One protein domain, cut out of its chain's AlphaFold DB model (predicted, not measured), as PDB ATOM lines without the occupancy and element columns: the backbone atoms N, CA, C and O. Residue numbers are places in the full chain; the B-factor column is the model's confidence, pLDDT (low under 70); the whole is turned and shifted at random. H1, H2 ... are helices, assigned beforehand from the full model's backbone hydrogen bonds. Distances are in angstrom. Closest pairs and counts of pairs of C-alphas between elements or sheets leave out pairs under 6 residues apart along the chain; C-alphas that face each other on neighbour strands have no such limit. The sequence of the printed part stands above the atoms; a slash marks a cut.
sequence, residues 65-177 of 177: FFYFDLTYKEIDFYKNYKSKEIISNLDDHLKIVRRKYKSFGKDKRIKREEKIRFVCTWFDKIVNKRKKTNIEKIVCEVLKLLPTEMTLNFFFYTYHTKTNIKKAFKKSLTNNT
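This is residues 65 to 177 of the 177 residues of an uncharacterized protein of Anncaliia algerae PRA339 (UniProt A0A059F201). A long helix, H2, makes one side of this domain; H3 folds back across it at a slant as a helical hairpin, and H4 and H6 pack on the first part of H2. H1 packs on H4, while H5 crosses close to both H2 and H3, and residues 106 to 113, of which 112 and 113 belong to H3, stick out. The printed part has 113 residues with six named helices, H1 to H6 in chain order, and no named strand; the class is all helix. It is compact, with a radius of gyration of the C-alphas of 14.5 A and spans of 45 by 35 by 21 A.

Find C-alpha 83 at (-4.219, 14.884, 9.604); from there H2, the longest helix, runs 31.1 A through residues 83 to 104, with a kink of 25 degrees near residue 94. H3, residues 112 to 127, covers 22.8 A. H4, residues 134 to 145, covers 17.1 A, and H5, residues 148 to 161, covers 20.0 A. H1 begins at C-alpha 65, (-5.752, 24.384, 9.333), and takes residues 65 to 74, 14.2 A. H6, residues 165 to 174, covers 14.6 A and ends at C-alpha 174, (1.752, 22.612, 18.648).

Start at H2, which touches H3 with residues 93 to 101 alone; their closest C-alphas, of Val 97 and Trp 122, are 6.6 A apart, and this hairpin has a steep tilt of 43 degrees, opposite ways. With residues 85 to 90 alone H2 touches H4, closest at the C-alphas of Ile 86 and Ile 135, 6.0 A apart; their tilt of 72 degrees is only just about perpendicular. With residues 84 to 91 alone H2 touches H6, closest at the C-alphas of Ser 88 and Lys 166, 6.4 A apart; their shallow tilt of 34 degrees, opposite ways, is only just short of steep. Further out, H1 touches H4, with the closest C-alphas, of Tyr 72 and Val 142, 5.9 A apart. H5 only just touches H3, with 3 pairs of C-alphas within 8 A; the closest, of Val 119 and Leu 152, are 7.4 A apart. H1 and H5 are apart. Every O i to N i+4 pair is within hydrogen-bond range in H1, H3, H4, H5 and H6; in H2 16 of 18 are.

The two C-alphas farthest apart, of Arg 109 and Thr 177, stand 46.0 A from each other. The printed part has no cut, and no link is long. Look for pLDDT under 70 at residues 76 to 81, residue 83 and residues 173 to 177.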
ATOM      1  N   PHE A  65      -6.155  25.685   8.805       87.19
ATOM      2  CA  PHE A  65      -5.752  24.384   9.333       87.19
ATOM      3  C   PHE A  65      -6.661  23.893  10.454       87.19
ATOM      4  O   PHE A  65      -6.997  22.712  10.470       87.19
ATOM      5  N   PHE A  66      -7.113  24.788  11.327       84.19
ATOM      6  CA  PHE A  66      -8.104  24.483  12.350       84.19
ATOM      7  C   PHE A  66      -9.421  23.993  11.730       84.19
ATOM      8  O   PHE A  66      -9.890  22.904  12.057       84.19
ATOM      9  N   TYR A  67      -9.982  24.726  10.760       82.19
ATOM     10  CA  TYR A  67     -11.204  24.298  10.069       82.19
ATOM     11  C   TYR A  67     -11.019  23.016   9.267       82.19
ATOM     12  O   TYR A  67     -11.944  22.206   9.188       82.19
ATOM     13  N   PHE A  68      -9.850  22.830   8.661       86.12
ATOM     14  CA  PHE A  68      -9.514  21.608   7.947       86.12
ATOM     15  C   PHE A  68      -9.528  20.410   8.898       86.12
ATOM     16  O   PHE A  68     -10.170  19.410   8.595       86.12
ATOM     17  N   ASP A  69      -8.863  20.524  10.050       82.44
ATOM     18  CA  ASP A  69      -8.772  19.454  11.044       82.44
ATOM     19  C   ASP A  69     -10.133  19.137  11.680       82.44
ATOM     20  O   ASP A  69     -10.497  17.968  11.776       82.44
ATOM     21  N   LEU A  70     -10.932  20.157  12.015       82.75
ATOM     22  CA  LEU A  70     -12.310  19.964  12.483       82.75
ATOM     23  C   LEU A  70     -13.172  19.245  11.441       82.75
ATOM     24  O   LEU A  70     -13.816  18.248  11.749       82.75
ATOM     25  N   THR A  71     -13.147  19.717  10.192       83.44
ATOM     26  CA  THR A  71     -13.923  19.107   9.101       83.44
ATOM     27  C   THR A  71     -13.468  17.673   8.844       83.44
ATOM     28  O   THR A  71     -14.289  16.814   8.558       83.44
ATOM     29  N   TYR A  72     -12.168  17.396   8.958       80.50
ATOM     30  CA  TYR A  72     -11.638  16.043   8.846       80.50
ATOM     31  C   TYR A  72     -12.150  15.128   9.968       80.50
ATOM     32  O   TYR A  72     -12.632  14.036   9.676       80.50
ATOM     33  N   LYS A  73     -12.095  15.582  11.226       78.56
ATOM     34  CA  LYS A  73     -12.560  14.821  12.397       78.56
ATOM     35  C   LYS A  73     -14.056  14.489  12.349       78.56
ATOM     36  O   LYS A  73     -14.448  13.455  12.875       78.56
ATOM     37  N   GLU A  74     -14.863  15.328  11.701       76.81
ATOM     38  CA  GLU A  74     -16.301  15.099  11.484       76.81
ATOM     39  C   GLU A  74     -16.598  14.023  10.418       76.81
ATOM     40  O   GLU A  74     -17.702  13.482  10.376       76.81
ATOM     41  N   ILE A  75     -15.643  13.682   9.544       76.75
ATOM     42  CA  ILE A  75     -15.828  12.635   8.529       76.75
ATOM     43  C   ILE A  75     -15.525  11.280   9.187       76.75
ATOM     44  O   ILE A  75     -14.433  10.723   9.052       76.75
ATOM     45  N   ASP A  76     -16.521  10.749   9.903       55.81
ATOM     46  CA  ASP A  76     -16.449   9.560  10.778       55.81
ATOM     47  C   ASP A  76     -15.848   8.294  10.131       55.81
ATOM     48  O   ASP A  76     -15.373   7.396  10.824       55.81
ATOM     49  N   PHE A  77     -15.820   8.224   8.799       61.25
ATOM     50  CA  PHE A  77     -15.448   7.030   8.039       61.25
ATOM     51  C   PHE A  77     -13.928   6.795   7.889       61.25
ATOM     52  O   PHE A  77     -13.527   5.741   7.398       61.25
ATOM     53  N   TYR A  78     -13.058   7.743   8.269       57.44
ATOM     54  CA  TYR A  78     -11.630   7.695   7.899       57.44
ATOM     55  C   TYR A  78     -10.619   7.935   9.038       57.44
ATOM     56  O   TYR A  78      -9.507   8.393   8.774       57.44
ATOM     57  N   LYS A  79     -10.939   7.552  10.282       60.50
ATOM     58  CA  LYS A  79     -10.081   7.732  11.483       60.50
ATOM     59  C   LYS A  79      -8.697   7.046  11.442       60.50
ATOM     60  O   LYS A  79      -7.922   7.186  12.382       60.50
ATOM     61  N   ASN A  80      -8.346   6.357  10.355       66.81
ATOM     62  CA  ASN A  80      -7.087   5.617  10.214       66.81
ATOM     63  C   ASN A  80      -5.902   6.464   9.716       66.81
ATOM     64  O   ASN A  80      -4.778   5.970   9.712       66.81
ATOM     65  N   TYR A  81      -6.121   7.710   9.282       65.19
ATOM     66  CA  TYR A  81      -5.055   8.563   8.741       65.19
ATOM     67  C   TYR A  81      -4.727   9.725   9.680       65.19
ATOM     68  O   TYR A  81      -5.601  10.333  10.299       65.19
ATOM     69  N   LYS A  82      -3.449  10.096   9.782       73.44
ATOM     70  CA  LYS A  82      -3.068  11.298  10.544       73.44
ATOM     71  C   LYS A  82      -3.382  12.540   9.705       73.44
ATOM     72  O   LYS A  82      -3.039  12.572   8.524       73.44
ATOM     73  N   SER A  83      -3.916  13.613  10.305       69.88
ATOM     74  CA  SER A  83      -4.219  14.884   9.604       69.88
ATOM     75  C   SER A  83      -3.029  15.411   8.777       69.88
ATOM     76  O   SER A  83      -3.197  15.987   7.701       69.88
ATOM     77  N   LYS A  84      -1.797  15.137   9.232       73.81
ATOM     78  CA  LYS A  84      -0.542  15.463   8.535       73.81
ATOM     79  C   LYS A  84      -0.401  14.781   7.166       73.81
ATOM     80  O   LYS A  84       0.117  15.401   6.239       73.81
ATOM     81  N   GLU A  85      -0.825  13.528   7.028       81.31
ATOM     82  CA  GLU A  85      -0.737  12.772   5.770       81.31
ATOM     83  C   GLU A  85      -1.715  13.323   4.733       81.31
ATOM     84  O   GLU A  85      -1.356  13.521   3.572       81.31
ATOM     85  N   ILE A  86      -2.916  13.679   5.185       82.12
ATOM     86  CA  ILE A  86      -3.969  14.273   4.359       82.12
ATOM     87  C   ILE A  86      -3.529  15.654   3.853       82.12
ATOM     88  O   ILE A  86      -3.609  15.935   2.657       82.12
ATOM     89  N   ILE A  87      -2.976  16.496   4.732       83.31
ATOM     90  CA  ILE A  87      -2.421  17.802   4.345       83.31
ATOM     91  C   ILE A  87      -1.205  17.666   3.427       83.31
ATOM     92  O   ILE A  87      -1.048  18.462   2.499       83.31
ATOM     93  N   SER A  88      -0.353  16.659   3.640       85.00
ATOM     94  CA  SER A  88       0.772  16.389   2.740       85.00
ATOM     95  C   SER A  88       0.284  16.063   1.330       85.00
ATOM     96  O   SER A  88       0.797  16.630   0.367       85.00
ATOM     97  N   ASN A  89      -0.726  15.198   1.216       88.62
ATOM     98  CA  ASN A  89      -1.320  14.834  -0.065       88.62
ATOM     99  C   ASN A  89      -1.972  16.046  -0.757       88.62
ATOM    100  O   ASN A  89      -1.752  16.270  -1.949       88.62
ATOM    101  N   LEU A  90      -2.686  16.889  -0.001       89.19
ATOM    102  CA  LEU A  90      -3.229  18.143  -0.525       89.19
ATOM    103  C   LEU A  90      -2.120  19.069  -1.055       89.19
ATOM    104  O   LEU A  90      -2.242  19.571  -2.171       89.19
ATOM    105  N   ASP A  91      -1.028  19.285  -0.311       90.50
ATOM    106  CA  ASP A  91       0.087  20.137  -0.762       90.50
ATOM    107  C   ASP A  91       0.718  19.627  -2.066       90.50
ATOM    108  O   ASP A  91       1.058  20.430  -2.937       90.50
ATOM    109  N   ASP A  92       0.823  18.311  -2.255       91.00
ATOM    110  CA  ASP A  92       1.368  17.742  -3.489       91.00
ATOM    111  C   ASP A  92       0.462  18.022  -4.701       91.00
ATOM    112  O   ASP A  92       0.957  18.430  -5.760       91.00
ATOM    113  N   HIS A  93      -0.864  17.958  -4.537       90.25
ATOM    114  CA  HIS A  93      -1.795  18.447  -5.559       90.25
ATOM    115  C   HIS A  93      -1.645  19.956  -5.795       90.25
ATOM    116  O   HIS A  93      -1.557  20.399  -6.945       90.25
ATOM    117  N   LEU A  94      -1.555  20.762  -4.731       91.69
ATOM    118  CA  LEU A  94      -1.425  22.216  -4.849       91.69
ATOM    119  C   LEU A  94      -0.121  22.634  -5.532       91.69
ATOM    120  O   LEU A  94      -0.134  23.597  -6.295       91.69
ATOM    121  N   LYS A  95       0.993  21.916  -5.348       91.69
ATOM    122  CA  LYS A  95       2.248  22.175  -6.081       91.69
ATOM    123  C   LYS A  95       2.047  22.111  -7.591       91.69
ATOM    124  O   LYS A  95       2.553  22.978  -8.305       91.69
ATOM    125  N   ILE A  96       1.290  21.126  -8.077       91.00
ATOM    126  CA  ILE A  96       0.974  20.996  -9.505       91.00
ATOM    127  C   ILE A  96       0.152  22.201  -9.968       91.00
ATOM    128  O   ILE A  96       0.478  22.813 -10.988       91.00
ATOM    129  N   VAL A  97      -0.868  22.588  -9.199       92.19
ATOM    130  CA  VAL A  97      -1.712  23.749  -9.519       92.19
ATOM    131  C   VAL A  97      -0.894  25.041  -9.521       92.19
ATOM    132  O   VAL A  97      -0.988  25.808 -10.474       92.19
ATOM    133  N   ARG A  98      -0.023  25.261  -8.529       93.00
ATOM    134  CA  ARG A  98       0.863  26.438  -8.442       93.00
ATOM    135  C   ARG A  98       1.792  26.547  -9.648       93.00
ATOM    136  O   ARG A  98       1.969  27.643 -10.171       93.00
ATOM    137  N   ARG A  99       2.372  25.433 -10.114       91.25
ATOM    138  CA  ARG A  99       3.229  25.420 -11.316       91.25
ATOM    139  C   ARG A  99       2.458  25.879 -12.555       91.25
ATOM    140  O   ARG A  99       2.960  26.721 -13.289       91.25
ATOM    141  N   LYS A 100       1.232  25.384 -12.745       91.00
ATOM    142  CA  LYS A 100       0.365  25.773 -13.873       91.00
ATOM    143  C   LYS A 100      -0.185  27.191 -13.732       91.00
ATOM    144  O   LYS A 100      -0.303  27.909 -14.715       91.00
ATOM    145  N   TYR A 101      -0.475  27.619 -12.510       91.62
ATOM    146  CA  TYR A 101      -0.886  28.989 -12.235       91.62
ATOM    147  C   TYR A 101       0.260  29.978 -12.460       91.62
ATOM    148  O   TYR A 101       0.010  31.088 -12.900       91.62
ATOM    149  N   LYS A 102       1.522  29.592 -12.229       90.00
ATOM    150  CA  LYS A 102       2.683  30.460 -12.477       90.00
ATOM    151  C   LYS A 102       2.809  30.866 -13.944       90.00
ATOM    152  O   LYS A 102       3.159  32.008 -14.205       90.00
ATOM    153  N   SER A 103       2.568  29.960 -14.894       84.69
ATOM    154  CA  SER A 103       2.594  30.316 -16.321       84.69
ATOM    155  C   SER A 103       1.410  31.206 -16.691       84.69
ATOM    156  O   SER A 103       1.607  32.213 -17.358       84.69
ATOM    157  N   PHE A 104       0.218  30.883 -16.184       84.81
ATOM    158  CA  PHE A 104      -1.005  31.657 -16.400       84.81
ATOM    159  C   PHE A 104      -0.923  33.076 -15.808       84.81
ATOM    160  O   PHE A 104      -1.140  34.066 -16.491       84.81
ATOM    161  N   GLY A 105      -0.534  33.200 -14.540       78.31
ATOM    162  CA  GLY A 105      -0.510  34.454 -13.787       78.31
ATOM    163  C   GLY A 105       0.611  35.429 -14.158       78.31
ATOM    164  O   GLY A 105       0.663  36.508 -13.571       78.31
ATOM    165  N   LYS A 106       1.506  35.073 -15.093       80.19
ATOM    166  CA  LYS A 106       2.485  36.015 -15.669       80.19
ATOM    167  C   LYS A 106       1.810  37.088 -16.518       80.19
ATOM    168  O   LYS A 106       2.341  38.191 -16.617       80.19
ATOM    169  N   ASP A 107       0.654  36.783 -17.101       81.75
ATOM    170  CA  ASP A 107      -0.106  37.759 -17.864       81.75
ATOM    171  C   ASP A 107      -0.903  38.678 -16.921       81.75
ATOM    172  O   ASP A 107      -1.818  38.263 -16.197       81.75
ATOM    173  N   LYS A 108      -0.519  39.959 -16.908       77.19
ATOM    174  CA  LYS A 108      -1.152  40.996 -16.083       77.19
ATOM    175  C   LYS A 108      -2.539  41.395 -16.597       77.19
ATOM    176  O   LYS A 108      -3.304  41.944 -15.809       77.19
ATOM    177  N   ARG A 109      -2.874  41.107 -17.863       81.94
ATOM    178  CA  ARG A 109      -4.161  41.462 -18.494       81.94
ATOM    179  C   ARG A 109      -5.312  40.576 -18.018       81.94
ATOM    180  O   ARG A 109      -6.469  40.968 -18.116       81.94
ATOM    181  N   ILE A 110      -4.992  39.401 -17.475       83.56
ATOM    182  CA  ILE A 110      -5.979  38.431 -16.999       83.56
ATOM    183  C   ILE A 110      -6.734  38.984 -15.791       83.56
ATOM    184  O   ILE A 110      -6.140  39.331 -14.753       83.56
ATOM    185  N   LYS A 111      -8.064  38.984 -15.909       87.12
ATOM    186  CA  LYS A 111      -8.977  39.514 -14.893       87.12
ATOM    187  C   LYS A 111      -8.970  38.646 -13.630       87.12
ATOM    188  O   LYS A 111      -8.661  37.452 -13.646       87.12
ATOM    189  N   ARG A 112      -9.347  39.246 -12.496       87.38
ATOM    190  CA  ARG A 112      -9.452  38.565 -11.188       87.38
ATOM    191  C   ARG A 112     -10.308  37.299 -11.264       87.38
ATOM    192  O   ARG A 112      -9.911  36.254 -10.757       87.38
ATOM    193  N   GLU A 113     -11.468  37.395 -11.899       88.69
ATOM    194  CA  GLU A 113     -12.424  36.294 -12.001       88.69
ATOM    195  C   GLU A 113     -11.880  35.116 -12.817       88.69
ATOM    196  O   GLU A 113     -12.071  33.966 -12.435       88.69
ATOM    197  N   GLU A 114     -11.115  35.381 -13.877       89.62
ATOM    198  CA  GLU A 114     -10.470  34.341 -14.686       89.62
ATOM    199  C   GLU A 114      -9.401  33.589 -13.888       89.62
ATOM    200  O   GLU A 114      -9.318  32.361 -13.956       89.62
ATOM    201  N   LYS A 115      -8.632  34.302 -13.054       90.56
ATOM    202  CA  LYS A 115      -7.685  33.687 -12.106       90.56
ATOM    203  C   LYS A 115      -8.397  32.779 -11.113       90.56
ATOM    204  O   LYS A 115      -7.927  31.671 -10.857       90.56
ATOM    205  N   ILE A 116      -9.542  33.212 -10.591       92.88
ATOM    206  CA  ILE A 116     -10.367  32.400  -9.689       92.88
ATOM    207  C   ILE A 116     -10.903  31.170 -10.424       92.88
ATOM    208  O   ILE A 116     -10.693  30.050  -9.962       92.88
ATOM    209  N   ARG A 117     -11.513  31.353 -11.600       93.56
ATOM    210  CA  ARG A 117     -12.069  30.274 -12.428       93.56
ATOM    211  C   ARG A 117     -11.019  29.221 -12.772       93.56
ATOM    212  O   ARG A 117     -11.297  28.024 -12.676       93.56
ATOM    213  N   PHE A 118      -9.805  29.650 -13.112       94.00
ATOM    214  CA  PHE A 118      -8.686  28.749 -13.374       94.00
ATOM    215  C   PHE A 118      -8.397  27.854 -12.166       94.00
ATOM    216  O   PHE A 118      -8.318  26.633 -12.299       94.00
ATOM    217  N   VAL A 119      -8.271  28.442 -10.974       95.12
ATOM    218  CA  VAL A 119      -7.976  27.697  -9.742       95.12
ATOM    219  C   VAL A 119      -9.143  26.781  -9.355       95.12
ATOM    220  O   VAL A 119      -8.906  25.612  -9.049       95.12
ATOM    221  N   CYS A 120     -10.392  27.250  -9.452       94.19
ATOM    222  CA  CYS A 120     -11.591  26.427  -9.251       94.19
ATOM    223  C   CYS A 120     -11.580  25.186 -10.148       94.19
ATOM    224  O   CYS A 120     -11.752  24.076  -9.653       94.19
ATOM    225  N   THR A 121     -11.268  25.353 -11.436       93.25
ATOM    226  CA  THR A 121     -11.185  24.243 -12.401       93.25
ATOM    227  C   THR A 121     -10.172  23.179 -11.969       93.25
ATOM    228  O   THR A 121     -10.376  21.983 -12.185       93.25
ATOM    229  N   TRP A 122      -9.058  23.583 -11.353       94.19
ATOM    230  CA  TRP A 122      -8.072  22.639 -10.829       94.19
ATOM    231  C   TRP A 122      -8.559  21.907  -9.584       94.19
ATOM    232  O   TRP A 122      -8.366  20.694  -9.490       94.19
ATOM    233  N   PHE A 123      -9.225  22.599  -8.664       93.31
ATOM    234  CA  PHE A 123      -9.836  21.944  -7.514       93.31
ATOM    235  C   PHE A 123     -10.975  20.999  -7.917       93.31
ATOM    236  O   PHE A 123     -11.071  19.897  -7.376       93.31
ATOM    237  N   ASP A 124     -11.763  21.346  -8.936       91.56
ATOM    238  CA  ASP A 124     -12.780  20.458  -9.506       91.56
ATOM    239  C   ASP A 124     -12.161  19.184 -10.080       91.56
ATOM    240  O   ASP A 124     -12.720  18.100  -9.917       91.56
ATOM    241  N   LYS A 125     -10.984  19.274 -10.713       90.81
ATOM    242  CA  LYS A 125     -10.251  18.089 -11.189       90.81
ATOM    243  C   LYS A 125      -9.798  17.189 -10.040       90.81
ATOM    244  O   LYS A 125      -9.846  15.971 -10.195       90.81
ATOM    245  N   ILE A 126      -9.391  17.763  -8.907       90.19
ATOM    246  CA  ILE A 126      -9.025  17.003  -7.700       90.19
ATOM    247  C   ILE A 126     -10.273  16.291  -7.155       90.19
ATOM    248  O   ILE A 126     -10.302  15.062  -7.071       90.19
ATOM    249  N   VAL A 127     -11.346  17.040  -6.881       90.31
ATOM    250  CA  VAL A 127     -12.566  16.511  -6.247       90.31
ATOM    251  C   VAL A 127     -13.317  15.522  -7.139       90.31
ATOM    252  O   VAL A 127     -13.820  14.501  -6.656       90.31
ATOM    253  N   ASN A 128     -13.358  15.749  -8.450       88.25
ATOM    254  CA  ASN A 128     -14.087  14.895  -9.394       88.25
ATOM    255  C   ASN A 128     -13.230  13.783 -10.024       88.25
ATOM    256  O   ASN A 128     -13.711  13.076 -10.913       88.25
ATOM    257  N   LYS A 129     -11.978  13.589  -9.583       87.44
ATOM    258  CA  LYS A 129     -11.099  12.516 -10.084       87.44
ATOM    259  C   LYS A 129     -11.801  11.151  -9.993       87.44
ATOM    260  O   LYS A 129     -12.274  10.783  -8.924       87.44
ATOM    261  N   ARG A 130     -11.889  10.382 -11.089       82.94
ATOM    262  CA  ARG A 130     -12.634   9.099 -11.106       82.94
ATOM    263  C   ARG A 130     -12.024   8.045 -10.173       82.94
ATOM    264  O   ARG A 130     -12.734   7.458  -9.368       82.94
ATOM    265  N   LYS A 131     -10.711   7.829 -10.277       86.50
ATOM    266  CA  LYS A 131      -9.956   6.891  -9.433       86.50
ATOM    267  C   LYS A 131      -9.235   7.676  -8.341       86.50
ATOM    268  O   LYS A 131      -8.410   8.529  -8.666       86.50
ATOM    269  N   LYS A 132      -9.566   7.403  -7.078       84.69
ATOM    270  CA  LYS A 132      -8.984   8.069  -5.907       84.69
ATOM    271  C   LYS A 132      -8.398   7.047  -4.942       84.69
ATOM    272  O   LYS A 132      -9.066   6.055  -4.646       84.69
ATOM    273  N   THR A 133      -7.202   7.312  -4.427       87.25
ATOM    274  CA  THR A 133      -6.687   6.601  -3.246       87.25
ATOM    275  C   THR A 133      -7.551   6.922  -2.021       87.25
ATOM    276  O   THR A 133      -8.339   7.869  -2.040       87.25
ATOM    277  N   ASN A 134      -7.420   6.158  -0.937       84.12
ATOM    278  CA  ASN A 134      -8.182   6.425   0.289       84.12
ATOM    279  C   ASN A 134      -7.900   7.827   0.851       84.12
ATOM    280  O   ASN A 134      -8.838   8.552   1.166       84.12
ATOM    281  N   ILE A 135      -6.635   8.262   0.860       85.25
ATOM    282  CA  ILE A 135      -6.262   9.624   1.278       85.25
ATOM    283  C   ILE A 135      -6.870  10.676   0.341       85.25
ATOM    284  O   ILE A 135      -7.421  11.669   0.810       85.25
ATOM    285  N   GLU A 136      -6.844  10.452  -0.977       86.56
ATOM    286  CA  GLU A 136      -7.470  11.373  -1.934       86.56
ATOM    287  C   GLU A 136      -8.986  11.471  -1.721       86.56
ATOM    288  O   GLU A 136      -9.546  12.558  -1.855       86.56
ATOM    289  N   LYS A 137      -9.668  10.370  -1.365       86.00
ATOM    290  CA  LYS A 137     -11.097  10.409  -1.010       86.00
ATOM    291  C   LYS A 137     -11.333  11.334   0.182       86.00
ATOM    292  O   LYS A 137     -12.201  12.196   0.087       86.00
ATOM    293  N   ILE A 138     -10.521  11.228   1.236       85.94
ATOM    294  CA  ILE A 138     -10.616  12.089   2.426       85.94
ATOM    295  C   ILE A 138     -10.403  13.554   2.059       85.94
ATOM    296  O   ILE A 138     -11.237  14.394   2.387       85.94
ATOM    297  N   VAL A 139      -9.325  13.861   1.328       87.62
ATOM    298  CA  VAL A 139      -9.048  15.226   0.853       87.62
ATOM    299  C   VAL A 139     -10.250  15.768   0.083       87.62
ATOM    300  O   VAL A 139     -10.660  16.905   0.299       87.62
ATOM    301  N   CYS A 140     -10.850  14.957  -0.788       88.69
ATOM    302  CA  CYS A 140     -12.009  15.374  -1.566       88.69
ATOM    303  C   CYS A 140     -13.238  15.639  -0.696       88.69
ATOM    304  O   CYS A 140     -13.917  16.631  -0.937       88.69
ATOM    305  N   GLU A 141     -13.524  14.806   0.305       86.94
ATOM    306  CA  GLU A 141     -14.636  15.048   1.233       86.94
ATOM    307  C   GLU A 141     -14.417  16.317   2.067       86.94
ATOM    308  O   GLU A 141     -15.303  17.171   2.125       86.94
ATOM    309  N   VAL A 142     -13.209  16.529   2.601       87.62
ATOM    310  CA  VAL A 142     -12.872  17.765   3.326       87.62
ATOM    311  C   VAL A 142     -13.056  18.991   2.424       87.62
ATOM    312  O   VAL A 142     -13.740  19.944   2.794       87.62
ATOM    313  N   LEU A 143     -12.523  18.954   1.199       89.94
ATOM    314  CA  LEU A 143     -12.659  20.031   0.214       89.94
ATOM    315  C   LEU A 143     -14.119  20.300  -0.191       89.94
ATOM    316  O   LEU A 143     -14.479  21.444  -0.473       89.94
ATOM    317  N   LYS A 144     -14.980  19.275  -0.211       88.62
ATOM    318  CA  LYS A 144     -16.415  19.450  -0.472       88.62
ATOM    319  C   LYS A 144     -17.118  20.178   0.671       88.62
ATOM    320  O   LYS A 144     -18.046  20.948   0.415       88.62
ATOM    321  N   LEU A 145     -16.700  19.958   1.910       87.56
ATOM    322  CA  LEU A 145     -17.345  20.531   3.090       87.56
ATOM    323  C   LEU A 145     -16.809  21.921   3.451       87.56
ATOM    324  O   LEU A 145     -17.571  22.760   3.938       87.56
ATOM    325  N   LEU A 146     -15.539  22.206   3.159       88.19
ATOM    326  CA  LEU A 146     -14.942  23.511   3.436       88.19
ATOM    327  C   LEU A 146     -15.605  24.649   2.633       88.19
ATOM    328  O   LEU A 146     -16.047  24.454   1.493       88.19
ATOM    329  N   PRO A 147     -15.650  25.874   3.196       89.19
ATOM    330  CA  PRO A 147     -15.995  27.066   2.432       89.19
ATOM    331  C   PRO A 147     -15.055  27.235   1.231       89.19
ATOM    332  O   PRO A 147     -13.829  27.135   1.347       89.19
ATOM    333  N   THR A 148     -15.633  27.502   0.062       90.62
ATOM    334  CA  THR A 148     -14.876  27.584  -1.192       90.62
ATOM    335  C   THR A 148     -13.912  28.765  -1.185       90.62
ATOM    336  O   THR A 148     -12.739  28.605  -1.512       90.62
ATOM    337  N   GLU A 149     -14.363  29.930  -0.738       90.06
ATOM    338  CA  GLU A 149     -13.560  31.148  -0.659       90.06
ATOM    339  C   GLU A 149     -12.348  30.959   0.252       90.06
ATOM    340  O   GLU A 149     -11.249  31.384  -0.087       90.06
ATOM    341  N   MET A 150     -12.519  30.244   1.368       89.81
ATOM    342  CA  MET A 150     -11.424  29.930   2.284       89.81
ATOM    343  C   MET A 150     -10.379  29.018   1.624       89.81
ATOM    344  O   MET A 150      -9.180  29.263   1.744       89.81
ATOM    345  N   THR A 151     -10.827  28.008   0.875       91.88
ATOM    346  CA  THR A 151      -9.948  27.097   0.121       91.88
ATOM    347  C   THR A 151      -9.176  27.837  -0.977       91.88
ATOM    348  O   THR A 151      -7.974  27.629  -1.159       91.88
ATOM    349  N   LEU A 152      -9.842  28.748  -1.691       93.12
ATOM    350  CA  LEU A 152      -9.215  29.586  -2.714       93.12
ATOM    351  C   LEU A 152      -8.209  30.563  -2.098       93.12
ATOM    352  O   LEU A 152      -7.094  30.691  -2.603       93.12
ATOM    353  N   ASN A 153      -8.559  31.196  -0.978       90.94
ATOM    354  CA  ASN A 153      -7.659  32.081  -0.241       90.94
ATOM    355  C   ASN A 153      -6.418  31.342   0.259       90.94
ATOM    356  O   ASN A 153      -5.313  31.861   0.122       90.94
ATOM    357  N   PHE A 154      -6.565  30.106   0.739       90.88
ATOM    358  CA  PHE A 154      -5.426  29.261   1.094       90.88
ATOM    359  C   PHE A 154      -4.492  29.009  -0.096       90.88
ATOM    360  O   PHE A 154      -3.267  29.130   0.028       90.88
ATOM    361  N   PHE A 155      -5.049  28.708  -1.274       92.88
ATOM    362  CA  PHE A 155      -4.248  28.548  -2.485       92.88
ATOM    363  C   PHE A 155      -3.482  29.830  -2.835       92.88
ATOM    364  O   PHE A 155      -2.257  29.783  -2.973       92.88
ATOM    365  N   PHE A 156      -4.174  30.967  -2.960       90.94
ATOM    366  CA  PHE A 156      -3.535  32.220  -3.368       90.94
ATOM    367  C   PHE A 156      -2.515  32.700  -2.338       90.94
ATOM    368  O   PHE A 156      -1.413  33.092  -2.722       90.94
ATOM    369  N   TYR A 157      -2.823  32.582  -1.044       88.62
ATOM    370  CA  TYR A 157      -1.883  32.892   0.028       88.62
ATOM    371  C   TYR A 157      -0.601  32.074  -0.131       88.62
ATOM    372  O   TYR A 157       0.475  32.636  -0.311       88.62
ATOM    373  N   THR A 158      -0.715  30.741  -0.158       88.62
ATOM    374  CA  THR A 158       0.460  29.856  -0.230       88.62
ATOM    375  C   THR A 158       1.248  30.011  -1.530       88.62
ATOM    376  O   THR A 158       2.463  29.813  -1.537       88.62
ATOM    377  N   TYR A 159       0.582  30.369  -2.629       89.88
ATOM    378  CA  TYR A 159       1.240  30.698  -3.889       89.88
ATOM    379  C   TYR A 159       2.096  31.968  -3.773       89.88
ATOM    380  O   TYR A 159       3.264  31.952  -4.167       89.88
ATOM    381  N   HIS A 160       1.546  33.046  -3.209       87.19
ATOM    382  CA  HIS A 160       2.225  34.344  -3.124       87.19
ATOM    383  C   HIS A 160       3.341  34.376  -2.085       87.19
ATOM    384  O   HIS A 160       4.398  34.956  -2.338       87.19
ATOM    385  N   THR A 161       3.126  33.746  -0.931       85.25
ATOM    386  CA  THR A 161       4.095  33.725   0.174       85.25
ATOM    387  C   THR A 161       5.132  32.616   0.038       85.25
ATOM    388  O   THR A 161       6.109  32.600   0.781       85.25
ATOM    389  N   LYS A 162       4.925  31.664  -0.886       84.44
ATOM    390  CA  LYS A 162       5.731  30.439  -1.018       84.44
ATOM    391  C   LYS A 162       5.835  29.654   0.302       84.44
ATOM    392  O   LYS A 162       6.815  28.945   0.528       84.44
ATOM    393  N   THR A 163       4.836  29.777   1.183       81.75
ATOM    394  CA  THR A 163       4.848  29.126   2.499       81.75
ATOM    395  C   THR A 163       4.914  27.608   2.355       81.75
ATOM    396  O   THR A 163       4.150  26.998   1.606       81.75
ATOM    397  N   ASN A 164       5.790  26.980   3.140       83.38
ATOM    398  CA  ASN A 164       5.811  25.531   3.286       83.38
ATOM    399  C   ASN A 164       4.611  25.079   4.135       83.38
ATOM    400  O   ASN A 164       4.644  25.178   5.364       83.38
ATOM    401  N   ILE A 165       3.566  24.568   3.471       85.56
ATOM    402  CA  ILE A 165       2.325  24.101   4.113       85.56
ATOM    403  C   ILE A 165       2.621  23.082   5.214       85.56
ATOM    404  O   ILE A 165       2.066  23.187   6.304       85.56
ATOM    405  N   LYS A 166       3.505  22.109   4.960       82.75
ATOM    406  CA  LYS A 166       3.780  21.016   5.907       82.75
ATOM    407  C   LYS A 166       4.380  21.547   7.209       82.75
ATOM    408  O   LYS A 166       3.976  21.128   8.292       82.75
ATOM    409  N   LYS A 167       5.327  22.488   7.104       82.94
ATOM    410  CA  LYS A 167       5.948  23.137   8.269       82.94
ATOM    411  C   LYS A 167       4.937  24.003   9.025       82.94
ATOM    412  O   LYS A 167       4.890  23.934  10.249       82.94
ATOM    413  N   ALA A 168       4.116  24.766   8.304       82.69
ATOM    414  CA  ALA A 168       3.099  25.625   8.905       82.69
ATOM    415  C   ALA A 168       2.014  24.815   9.636       82.69
ATOM    416  O   ALA A 168       1.662  25.156  10.760       82.69
ATOM    417  N   PHE A 169       1.561  23.700   9.055       82.50
ATOM    418  CA  PHE A 169       0.579  22.811   9.681       82.50
ATOM    419  C   PHE A 169       1.118  22.157  10.956       82.50
ATOM    420  O   PHE A 169       0.424  22.070  11.964       82.50
ATOM    421  N   LYS A 170       2.389  21.729  10.953       79.31
ATOM    422  CA  LYS A 170       3.017  21.188  12.167       79.31
ATOM    423  C   LYS A 170       3.020  22.224  13.297       79.31
ATOM    424  O   LYS A 170       2.703  21.869  14.424       79.31
ATOM    425  N   LYS A 171       3.338  23.487  12.986       79.75
ATOM    426  CA  LYS A 171       3.345  24.587  13.962       79.75
ATOM    427  C   LYS A 171       1.941  24.907  14.494       79.75
ATOM    428  O   LYS A 171       1.793  25.176  15.678       79.75
ATOM    429  N   SER A 172       0.903  24.844  13.655       73.69
ATOM    430  CA  SER A 172      -0.470  25.102  14.119       73.69
ATOM    431  C   SER A 172      -0.995  24.030  15.074       73.69
ATOM    432  O   SER A 172      -1.870  24.317  15.878       73.69
ATOM    433  N   LEU A 173      -0.476  22.800  15.000       68.06
ATOM    434  CA  LEU A 173      -0.854  21.731  15.928       68.06
ATOM    435  C   LEU A 173      -0.194  21.877  17.304       68.06
ATOM    436  O   LEU A 173      -0.800  21.486  18.291       68.06
ATOM    437  N   THR A 174       1.017  22.439  17.380       65.31
ATOM    438  CA  THR A 174       1.752  22.612  18.648       65.31
ATOM    439  C   THR A 174       1.305  23.825  19.458       65.31
ATOM    440  O   THR A 174       1.586  23.890  20.642       65.31
ATOM    441  N   ASN A 175       0.637  24.794  18.829       54.97
ATOM    442  CA  ASN A 175       0.150  26.002  19.503       54.97
ATOM    443  C   ASN A 175      -1.256  25.832  20.117       54.97
ATOM    444  O   ASN A 175      -1.754  26.764  20.738       54.97
ATOM    445  N   ASN A 176      -1.894  24.674  19.915       45.69
ATOM    446  CA  ASN A 176      -3.242  24.350  20.402       45.69
ATOM    447  C   ASN A 176      -3.237  23.238  21.477       45.69
ATOM    448  O   ASN A 176      -4.295  22.686  21.780       45.69
ATOM    449  N   THR A 177      -2.059  22.886  22.000       37.69
ATOM    450  CA  THR A 177      -1.826  21.972  23.134       37.69
ATOM    451  C   THR A 177      -1.193  22.749  24.266       37.69
ATOM    452  O   THR A 177      -1.652  22.577  25.411       37.69
TER     453      THR A 177